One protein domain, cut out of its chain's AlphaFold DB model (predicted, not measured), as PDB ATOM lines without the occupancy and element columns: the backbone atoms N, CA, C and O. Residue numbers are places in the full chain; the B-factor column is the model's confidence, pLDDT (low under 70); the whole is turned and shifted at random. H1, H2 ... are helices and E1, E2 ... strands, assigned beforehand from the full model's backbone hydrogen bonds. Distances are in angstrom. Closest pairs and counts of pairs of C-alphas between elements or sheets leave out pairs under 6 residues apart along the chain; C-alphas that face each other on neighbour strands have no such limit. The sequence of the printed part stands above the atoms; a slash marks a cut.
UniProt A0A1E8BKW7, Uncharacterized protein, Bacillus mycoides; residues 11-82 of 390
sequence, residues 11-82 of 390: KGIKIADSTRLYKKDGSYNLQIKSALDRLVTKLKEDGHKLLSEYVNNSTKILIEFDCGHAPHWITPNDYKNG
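Overview. This is residues 11 to 82 of the 390 residues of an uncharacterized protein of Bacillus mycoides (UniProt A0A1E8BKW7). A rod with little regular structure: a small hairpin of strands E1 and E2 lies toward one end, the long helix H1 runs along the rod, short H2 packs on H1, and a loop round Asp 25 makes the other end. The 72 printed residues hold H1, E1, E2 and H2 in that order, with an antiparallel sheet E1 - E2; the class is mixed, with 28 residues in named elements. The whole is compact, radius of gyration of the C-alphas 12.4 A, spanning 44 by 21 by 20 A.

Along the chain. E1 is residues 61 to 64, and E2 72 to 74. H1, residues 30 to 45, starts at C-alpha 30 (149.581, 200.416, 215.599) and is 22.1 A long. H2, residues 76 to 80, ends at C-alpha 80 (163.825, 191.123, 219.316).

Arrangement. E1 and E2 form an antiparallel hairpin at 135 degrees; N 61 and O 74 are 2.8 A apart, within hydrogen-bond range. Residues 49 to 50 pair antiparallel with 63 to 64 of E1. H1 touches H2 with residues 38 to 42 alone, the closest C-alphas, Leu 39 and Lys 80, being 6.5 A apart. H1 and E2 are apart. In H1 and H2 every O i to N i+4 pair is within hydrogen-bond range.

Size, cuts and confidence. The C-alphas farthest apart, of Asp 25 and Gly 68, are 43.8 A apart. The printed part has no cut; the link H1 to E1 is long, 15 residues. No printed residue is under 70 in pLDDT.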
ATOM      1  N   LYS A  11     161.166 208.174 219.485       88.06
ATOM      2  CA  LYS A  11     161.814 207.774 220.750       88.06
ATOM      3  C   LYS A  11     163.350 207.656 220.656       88.06
ATOM      4  O   LYS A  11     163.941 206.781 221.283       88.06
ATOM      5  N   GLY A  12     163.984 208.540 219.882       83.75
ATOM      6  CA  GLY A  12     165.439 208.578 219.691       83.75
ATOM      7  C   GLY A  12     165.980 207.686 218.567       83.75
ATOM      8  O   GLY A  12     167.186 207.661 218.364       83.75
ATOM      9  N   ILE A  13     165.122 206.981 217.820       88.56
ATOM     10  CA  ILE A  13     165.512 206.189 216.644       88.56
ATOM     11  C   ILE A  13     165.157 206.943 215.365       88.56
ATOM     12  O   ILE A  13     164.022 207.401 215.218       88.56
ATOM     13  N   LYS A  14     166.104 207.020 214.422       92.38
ATOM     14  CA  LYS A  14     165.851 207.516 213.064       92.38
ATOM     15  C   LYS A  14     165.031 206.501 212.269       92.38
ATOM     16  O   LYS A  14     165.359 205.313 212.241       92.38
ATOM     17  N   ILE A  15     163.966 206.963 211.627       91.75
ATOM     18  CA  ILE A  15     163.071 206.144 210.813       91.75
ATOM     19  C   ILE A  15     163.165 206.593 209.354       91.75
ATOM     20  O   ILE A  15     163.005 207.776 209.066       91.75
ATOM     21  N   ALA A  16     163.330 205.635 208.440       90.94
ATOM     22  CA  ALA A  16     163.344 205.889 207.004       90.94
ATOM     23  C   ALA A  16     161.982 206.392 206.494       90.94
ATOM     24  O   ALA A  16     160.932 205.931 206.953       90.94
ATOM     25  N   ASP A  17     161.979 207.247 205.468       86.25
ATOM     26  CA  ASP A  17     160.758 207.809 204.858       86.25
ATOM     27  C   ASP A  17     159.747 206.768 204.380       86.25
ATOM     28  O   ASP A  17     158.531 206.986 204.420       86.25
ATOM     29  N   SER A  18     160.254 205.624 203.923       87.88
ATOM     30  CA  SER A  18     159.446 204.497 203.464       87.88
ATOM     31  C   SER A  18     158.617 203.866 204.590       87.88
ATOM     32  O   SER A  18     157.613 203.200 204.323       87.88
ATOM     33  N   THR A  19     158.968 204.120 205.852       88.44
ATOM     34  CA  THR A  19     158.249 203.624 207.024       88.44
ATOM     35  C   THR A  19     157.024 204.488 207.315       88.44
ATOM     36  O   THR A  19     157.098 205.601 207.843       88.44
ATOM     37  N   ARG A  20     155.838 203.947 207.029       88.38
ATOM     38  CA  ARG A  20     154.555 204.634 207.245       88.38
ATOM     39  C   ARG A  20     154.071 204.529 208.697       88.38
ATOM     40  O   ARG A  20     153.058 203.888 208.968       88.38
ATOM     41  N   LEU A  21     154.801 205.147 209.630       86.38
ATOM     42  CA  LEU A  21     154.447 205.155 211.058       86.38
ATOM     43  C   LEU A  21     153.092 205.831 211.333       86.38
ATOM     44  O   LEU A  21     152.359 205.385 212.213       86.38
ATOM     45  N   TYR A  22     152.749 206.863 210.566       88.19
ATOM     46  CA  TYR A  22     151.475 207.575 210.661       88.19
ATOM     47  C   TYR A  22     150.567 207.216 209.481       88.19
ATOM     48  O   TYR A  22     151.025 207.059 208.345       88.19
ATOM     49  N   LYS A  23     149.270 207.081 209.750       86.06
ATOM     50  CA  LYS A  23     148.214 206.974 208.742       86.06
ATOM     51  C   LYS A  23     147.900 208.359 208.160       86.06
ATOM     52  O   LYS A  23     148.342 209.382 208.676       86.06
ATOM     53  N   LYS A  24     147.103 208.395 207.085       84.00
ATOM     54  CA  LYS A  24     146.672 209.650 206.434       84.00
ATOM     55  C   LYS A  24     145.876 210.576 207.365       84.00
ATOM     56  O   LYS A  24     145.894 211.780 207.158       84.00
ATOM     57  N   ASP A  25     145.206 210.012 208.368       84.81
ATOM     58  CA  ASP A  25     144.441 210.733 209.393       84.81
ATOM     59  C   ASP A  25     145.313 211.239 210.565       84.81
ATOM     60  O   ASP A  25     144.787 211.751 211.547       84.81
ATOM     61  N   GLY A  26     146.641 211.072 210.492       81.25
ATOM     62  CA  GLY A  26     147.583 211.455 211.547       81.25
ATOM     63  C   GLY A  26     147.676 210.465 212.714       81.25
ATOM     64  O   GLY A  26     148.572 210.595 213.547       81.25
ATOM     65  N   SER A  27     146.818 209.440 212.772       85.62
ATOM     66  CA  SER A  27     146.893 208.397 213.798       85.62
ATOM     67  C   SER A  27     148.056 207.433 213.548       85.62
ATOM     68  O   SER A  27     148.539 207.268 212.425       85.62
ATOM     69  N   TYR A  28     148.521 206.752 214.595       87.94
ATOM     70  CA  TYR A  28     149.591 205.767 214.450       87.94
ATOM     71  C   TYR A  28     149.134 204.516 213.688       87.94
ATOM     72  O   TYR A  28     148.062 203.950 213.924       87.94
ATOM     73  N   ASN A  29     150.023 203.988 212.851       89.88
ATOM     74  CA  ASN A  29     149.977 202.591 212.458       89.88
ATOM     75  C   ASN A  29     150.387 201.732 213.666       89.88
ATOM     76  O   ASN A  29     151.571 201.602 213.980       89.88
ATOM     77  N   LEU A  30     149.394 201.154 214.347       90.31
ATOM     78  CA  LEU A  30     149.581 200.416 215.599       90.31
ATOM     79  C   LEU A  30     150.572 199.247 215.478       90.31
ATOM     80  O   LEU A  30     151.311 198.988 216.425       90.31
ATOM     81  N   GLN A  31     150.635 198.577 214.324       89.25
ATOM     82  CA  GLN A  31     151.565 197.465 214.108       89.25
ATOM     83  C   GLN A  31     153.017 197.952 214.051       89.25
ATOM     84  O   GLN A  31     153.882 197.409 214.739       89.25
ATOM     85  N   ILE A  32     153.278 199.008 213.275       88.81
ATOM     86  CA  ILE A  32     154.619 199.598 213.144       88.81
ATOM     87  C   ILE A  32     155.039 200.242 214.467       88.81
ATOM     88  O   ILE A  32     156.157 200.021 214.931       88.81
ATOM     89  N   LYS A  33     154.123 200.965 215.122       92.06
ATOM     90  CA  LYS A  33     154.351 201.563 216.439       92.06
ATOM     91  C   LYS A  33     154.725 200.504 217.477       92.06
ATOM     92  O   LYS A  33     155.738 200.654 218.149       92.06
ATOM     93  N   SER A  34     153.949 199.424 217.583       92.06
ATOM     94  CA  SER A  34     154.228 198.321 218.512       92.06
ATOM     95  C   SER A  34     155.582 197.662 218.222       92.06
ATOM     96  O   SER A  34     156.369 197.400 219.133       92.06
ATOM     97  N   ALA A  35     155.911 197.453 216.943       91.44
ATOM     98  CA  ALA A  35     157.193 196.888 216.543       91.44
ATOM     99  C   ALA A  35     158.396 197.772 216.911       91.44
ATOM    100  O   ALA A  35     159.410 197.221 217.354       91.44
ATOM    101  N   LEU A  36     158.279 199.091 216.729       92.75
ATOM    102  CA  LEU A  36     159.278 200.088 217.119       92.75
ATOM    103  C   LEU A  36     159.387 200.217 218.636       92.75
ATOM    104  O   LEU A  36     160.495 200.232 219.154       92.75
ATOM    105  N   ASP A  37     158.261 200.252 219.354       93.88
ATOM    106  CA  ASP A  37     158.247 200.307 220.818       93.88
ATOM    107  C   ASP A  37     159.015 199.127 221.414       93.88
ATOM    108  O   ASP A  37     159.900 199.332 222.239       93.88
ATOM    109  N   ARG A  38     158.759 197.906 220.929       94.69
ATOM    110  CA  ARG A  38     159.498 196.709 221.356       94.69
ATOM    111  C   ARG A  38     160.993 196.788 221.044       94.69
ATOM    112  O   ARG A  38     161.797 196.347 221.856       94.69
ATOM    113  N   LEU A  39     161.365 197.321 219.878       94.69
ATOM    114  CA  LEU A  39     162.771 197.489 219.501       94.69
ATOM    115  C   LEU A  39     163.472 198.504 220.418       94.69
ATOM    116  O   LEU A  39     164.546 198.210 220.926       94.69
ATOM    117  N   VAL A  40     162.847 199.663 220.662       94.69
ATOM    118  CA  VAL A  40     163.367 200.716 221.554       94.69
ATOM    119  C   VAL A  40     163.531 200.192 222.976       94.69
ATOM    120  O   VAL A  40     164.568 200.429 223.588       94.69
ATOM    121  N   THR A  41     162.519 199.500 223.506       95.00
ATOM    122  CA  THR A  41     162.578 198.907 224.847       95.00
ATOM    123  C   THR A  41     163.747 197.938 224.945       95.00
ATOM    124  O   THR A  41     164.584 198.106 225.824       95.00
ATOM    125  N   LYS A  42     163.876 197.011 223.988       93.94
ATOM    126  CA  LYS A  42     164.953 196.021 224.018       93.94
ATOM    127  C   LYS A  42     166.351 196.632 223.880       93.94
ATOM    128  O   LYS A  42     167.252 196.236 224.604       93.94
ATOM    129  N   LEU A  43     166.532 197.620 222.998       93.81
ATOM    130  CA  LEU A  43     167.809 198.342 222.871       93.81
ATOM    131  C   LEU A  43     168.219 198.998 224.197       93.81
ATOM    132  O   LEU A  43     169.391 198.972 224.551       93.81
ATOM    133  N   LYS A  44     167.258 199.558 224.944       92.06
ATOM    134  CA  LYS A  44     167.513 200.161 226.260       92.06
ATOM    135  C   LYS A  44     167.817 199.122 227.334       92.06
ATOM    136  O   LYS A  44     168.735 199.341 228.112       92.06
ATOM    137  N   GLU A  45     167.051 198.032 227.380       92.31
ATOM    138  CA  GLU A  45     167.262 196.925 228.325       92.31
ATOM    139  C   GLU A  45     168.637 196.277 228.135       92.31
ATOM    140  O   GLU A  45     169.339 196.044 229.114       92.31
ATOM    141  N   ASP A  46     169.042 196.047 226.884       89.38
ATOM    142  CA  ASP A  46     170.329 195.431 226.556       89.38
ATOM    143  C   ASP A  46     171.496 196.448 226.515       89.38
ATOM    144  O   ASP A  46     172.633 196.061 226.266       89.38
ATOM    145  N   GLY A  47     171.241 197.752 226.691       91.75
ATOM    146  CA  GLY A  47     172.276 198.797 226.622       91.75
ATOM    147  C   GLY A  47     172.889 199.030 225.228       91.75
ATOM    148  O   GLY A  47     173.958 199.623 225.110       91.75
ATOM    149  N   HIS A  48     172.231 198.584 224.157       94.31
ATOM    150  CA  HIS A  48     172.735 198.656 222.783       94.31
ATOM    151  C   HIS A  48     172.319 199.941 222.053       94.31
ATOM    152  O   HIS A  48     171.256 200.516 222.307       94.31
ATOM    153  N   LYS A  49     173.119 200.368 221.066       93.06
ATOM    154  CA  LYS A  49     172.846 201.578 220.271       93.06
ATOM    155  C   LYS A  49     172.561 201.247 218.812       93.06
ATOM    156  O   LYS A  49     173.330 200.562 218.146       93.06
ATOM    157  N   LEU A  50     171.460 201.774 218.288       94.56
ATOM    158  CA  LEU A  50     171.106 201.673 216.873       94.56
ATOM    159  C   LEU A  50     171.801 202.786 216.074       94.56
ATOM    160  O   LEU A  50     171.607 203.963 216.367       94.56
ATOM    161  N   LEU A  51     172.583 202.406 215.062       94.31
ATOM    162  CA  LEU A  51     173.367 203.318 214.222       94.31
ATOM    163  C   LEU A  51     172.754 203.572 212.836       94.31
ATOM    164  O   LEU A  51     173.055 204.591 212.220       94.31
ATOM    165  N   SER A  52     171.917 202.664 212.324       94.88
ATOM    166  CA  SER A  52     171.212 202.848 211.044       94.88
ATOM    167  C   SER A  52     169.766 203.305 211.234       94.88
ATOM    168  O   SER A  52     169.192 203.193 212.316       94.88
ATOM    169  N   GLU A  53     169.128 203.730 210.146       94.62
ATOM    170  CA  GLU A  53     167.688 203.981 210.134       94.62
ATOM    171  C   GLU A  53     166.879 202.684 210.244       94.62
ATOM    172  O   GLU A  53     167.279 201.625 209.749       94.62
ATOM    173  N   TYR A  54     165.707 202.778 210.868       94.06
ATOM    174  CA  TYR A  54     164.710 201.715 210.855       94.06
ATOM    175  C   TYR A  54     163.817 201.824 209.614       94.06
ATOM    176  O   TYR A  54     163.256 202.885 209.341       94.06
ATOM    177  N   VAL A  55     163.625 200.699 208.918       94.06
ATOM    178  CA  VAL A  55     162.717 200.590 207.762       94.06
ATOM    179  C   VAL A  55     161.511 199.704 208.091       94.06
ATOM    180  O   VAL A  55     160.354 200.098 207.982       94.06
ATOM    181  N   ASN A  56     161.769 198.457 208.481       91.81
ATOM    182  CA  ASN A  56     160.762 197.470 208.869       91.81
ATOM    183  C   ASN A  56     161.450 196.336 209.653       91.81
ATOM    184  O   ASN A  56     162.660 196.370 209.859       91.81
ATOM    185  N   ASN A  57     160.705 195.314 210.086       91.88
ATOM    186  CA  ASN A  57     161.261 194.226 210.905       91.88
ATOM    187  C   ASN A  57     162.148 193.216 210.157       91.88
ATOM    188  O   ASN A  57     162.817 192.424 210.816       91.88
ATOM    189  N   SER A  58     162.155 193.224 208.826       92.06
ATOM    190  CA  SER A  58     162.896 192.273 207.984       92.06
ATOM    191  C   SER A  58     164.126 192.896 207.320       92.06
ATOM    192  O   SER A  58     165.039 192.180 206.918       92.06
ATOM    193  N   THR A  59     164.182 194.222 207.212       94.38
ATOM    194  CA  THR A  59     165.361 194.949 206.736       94.38
ATOM    195  C   THR A  59     166.381 195.057 207.862       94.38
ATOM    196  O   THR A  59     166.039 195.445 208.978       94.38
ATOM    197  N   LYS A  60     167.638 194.698 207.578       94.81
ATOM    198  CA  LYS A  60     168.711 194.744 208.573       94.81
ATOM    199  C   LYS A  60     168.941 196.170 209.072       94.81
ATOM    200  O   LYS A  60     168.890 197.119 208.297       94.81
ATOM    201  N   ILE A  61     169.252 196.268 210.355       94.69
ATOM    202  CA  ILE A  61     169.669 197.473 211.056       94.69
ATOM    203  C   ILE A  61     171.076 197.277 211.626       94.69
ATOM    204  O   ILE A  61     171.451 196.161 211.987       94.69
ATOM    205  N   LEU A  62     171.860 198.350 211.682       94.75
ATOM    206  CA  LEU A  62     173.214 198.343 212.227       94.75
ATOM    207  C   LEU A  62     173.161 198.677 213.717       94.75
ATOM    208  O   LEU A  62     172.775 199.788 214.075       94.75
ATOM    209  N   ILE A  63     173.555 197.740 214.574       93.56
ATOM    210  CA  ILE A  63     173.582 197.938 216.028       93.56
ATOM    211  C   ILE A  63     175.033 197.888 216.525       93.56
ATOM    212  O   ILE A  63     175.800 196.994 216.158       93.56
ATOM    213  N   GLU A  64     175.394 198.849 217.369       93.12
ATOM    214  CA  GLU A  64     176.554 198.809 218.256       93.12
ATOM    215  C   GLU A  64     176.160 198.068 219.541       93.12
ATOM    216  O   GLU A  64     175.287 198.511 220.294       93.12
ATOM    217  N   PHE A  65     176.774 196.901 219.744       89.75
ATOM    218  CA  PHE A  65     176.547 196.030 220.898       89.75
ATOM    219  C   PHE A  65     177.534 196.370 222.013       89.75
ATOM    220  O   PHE A  65     178.684 196.704 221.728       89.75
ATOM    221  N   ASP A  66     177.136 196.177 223.271       87.69
ATOM    222  CA  ASP A  66     177.985 196.420 224.449       87.69
ATOM    223  C   ASP A  66     178.932 195.238 224.727       87.69
ATOM    224  O   ASP A  66     179.049 194.710 225.827       87.69
ATOM    225  N   CYS A  67     179.557 194.725 223.669       83.94
ATOM    226  CA  CYS A  67     180.438 193.561 223.737       83.94
ATOM    227  C   CYS A  67     181.830 193.838 223.151       83.94
ATOM    228  O   CYS A  67     182.575 192.900 222.879       83.94
ATOM    229  N   GLY A  68     182.157 195.105 222.867       81.38
ATOM    230  CA  GLY A  68     183.446 195.533 222.305       81.38
ATOM    231  C   GLY A  68     183.717 195.101 220.856       81.38
ATOM    232  O   GLY A  68     184.772 195.407 220.304       81.38
ATOM    233  N   HIS A  69     182.782 194.397 220.212       82.00
ATOM    234  CA  HIS A  69     182.876 194.043 218.798       82.00
ATOM    235  C   HIS A  69     182.394 195.196 217.913       82.00
ATOM    236  O   HIS A  69     181.490 195.938 218.292       82.00
ATOM    237  N   ALA A  70     182.951 195.298 216.702       83.62
ATOM    238  CA  ALA A  70     182.489 196.267 215.711       83.62
ATOM    239  C   ALA A  70     180.965 196.146 215.465       83.62
ATOM    240  O   ALA A  70     180.443 195.020 215.483       83.62
ATOM    241  N   PRO A  71     180.258 197.264 215.200       89.00
ATOM    242  CA  PRO A  71     178.828 197.246 214.917       89.00
ATOM    243  C   PRO A  71     178.480 196.272 213.789       89.00
ATOM    244  O   PRO A  71     179.210 196.167 212.802       89.00
ATOM    245  N   HIS A  72     177.358 195.561 213.916       86.44
ATOM    246  CA  HIS A  72     176.964 194.560 212.922       86.44
ATOM    247  C   HIS A  72     175.482 194.641 212.545       86.44
ATOM    248  O   HIS A  72     174.639 195.117 213.306       86.44
ATOM    249  N   TRP A  73     175.190 194.181 211.328       90.81
ATOM    250  CA  TRP A  73     173.857 194.216 210.737       90.81
ATOM    251  C   TRP A  73     173.012 193.011 211.162       90.81
ATOM    252  O   TRP A  73     173.353 191.873 210.834       90.81
ATOM    253  N   ILE A  74     171.865 193.267 211.785       91.31
ATOM    254  CA  ILE A  74     170.894 192.260 212.238       91.31
ATOM    255  C   ILE A  74     169.472 192.702 211.884       91.31
ATOM    256  O   ILE A  74     169.206 193.896 211.789       91.31
ATOM    257  N   THR A  75     168.533 191.783 211.651       94.62
ATOM    258  CA  THR A  75     167.133 192.197 211.461       94.62
ATOM    259  C   THR A  75     166.499 192.569 212.808       94.62
ATOM    260  O   THR A  75     166.791 191.925 213.821       94.62
ATOM    261  N   PRO A  76     165.595 193.565 212.874       95.19
ATOM    262  CA  PRO A  76     164.896 193.877 214.117       95.19
ATOM    263  C   PRO A  76     164.103 192.695 214.680       95.19
ATOM    264  O   PRO A  76     163.895 192.632 215.889       95.19
ATOM    265  N   ASN A  77     163.625 191.782 213.830       95.12
ATOM    266  CA  ASN A  77     162.912 190.592 214.285       95.12
ATOM    267  C   ASN A  77     163.848 189.619 215.015       95.12
ATOM    268  O   ASN A  77     163.530 189.214 216.130       95.12
ATOM    269  N   ASP A  78     165.012 189.314 214.434       92.25
ATOM    270  CA  ASP A  78     166.012 188.442 215.063       92.25
ATOM    271  C   ASP A  78     166.522 189.062 216.365       92.25
ATOM    272  O   ASP A  78     166.533 188.410 217.407       92.25
ATOM    273  N   TYR A  79     166.832 190.362 216.343       93.12
ATOM    274  CA  TYR A  79     167.261 191.080 217.538       93.12
ATOM    275  C   TYR A  79     166.215 191.004 218.664       93.12
ATOM    276  O   TYR A  79     166.531 190.646 219.798       93.12
ATOM    277  N   LYS A  80     164.933 191.248 218.350       92.56
ATOM    278  CA  LYS A  80     163.825 191.123 219.316       92.56
ATOM    279  C   LYS A  80     163.609 189.705 219.842       92.56
ATOM    280  O   LYS A  80     163.089 189.569 220.944       92.56
ATOM    281  N   ASN A  81     164.009 188.685 219.089       90.25
ATOM    282  CA  ASN A  81     163.927 187.280 219.488       90.25
ATOM    283  C   ASN A  81     165.168 186.796 220.262       90.25
ATOM    284  O   ASN A  81     165.265 185.611 220.566       90.25
ATOM    285  N   GLY A  82     166.097 187.695 220.605       86.12
ATOM    286  CA  GLY A  82     167.250 187.387 221.454       86.12
ATOM    287  C   GLY A  82     168.536 187.056 220.698       86.12
ATOM    288  O   GLY A  82     169.543 186.759 221.336       86.12
TER     289      GLY A  82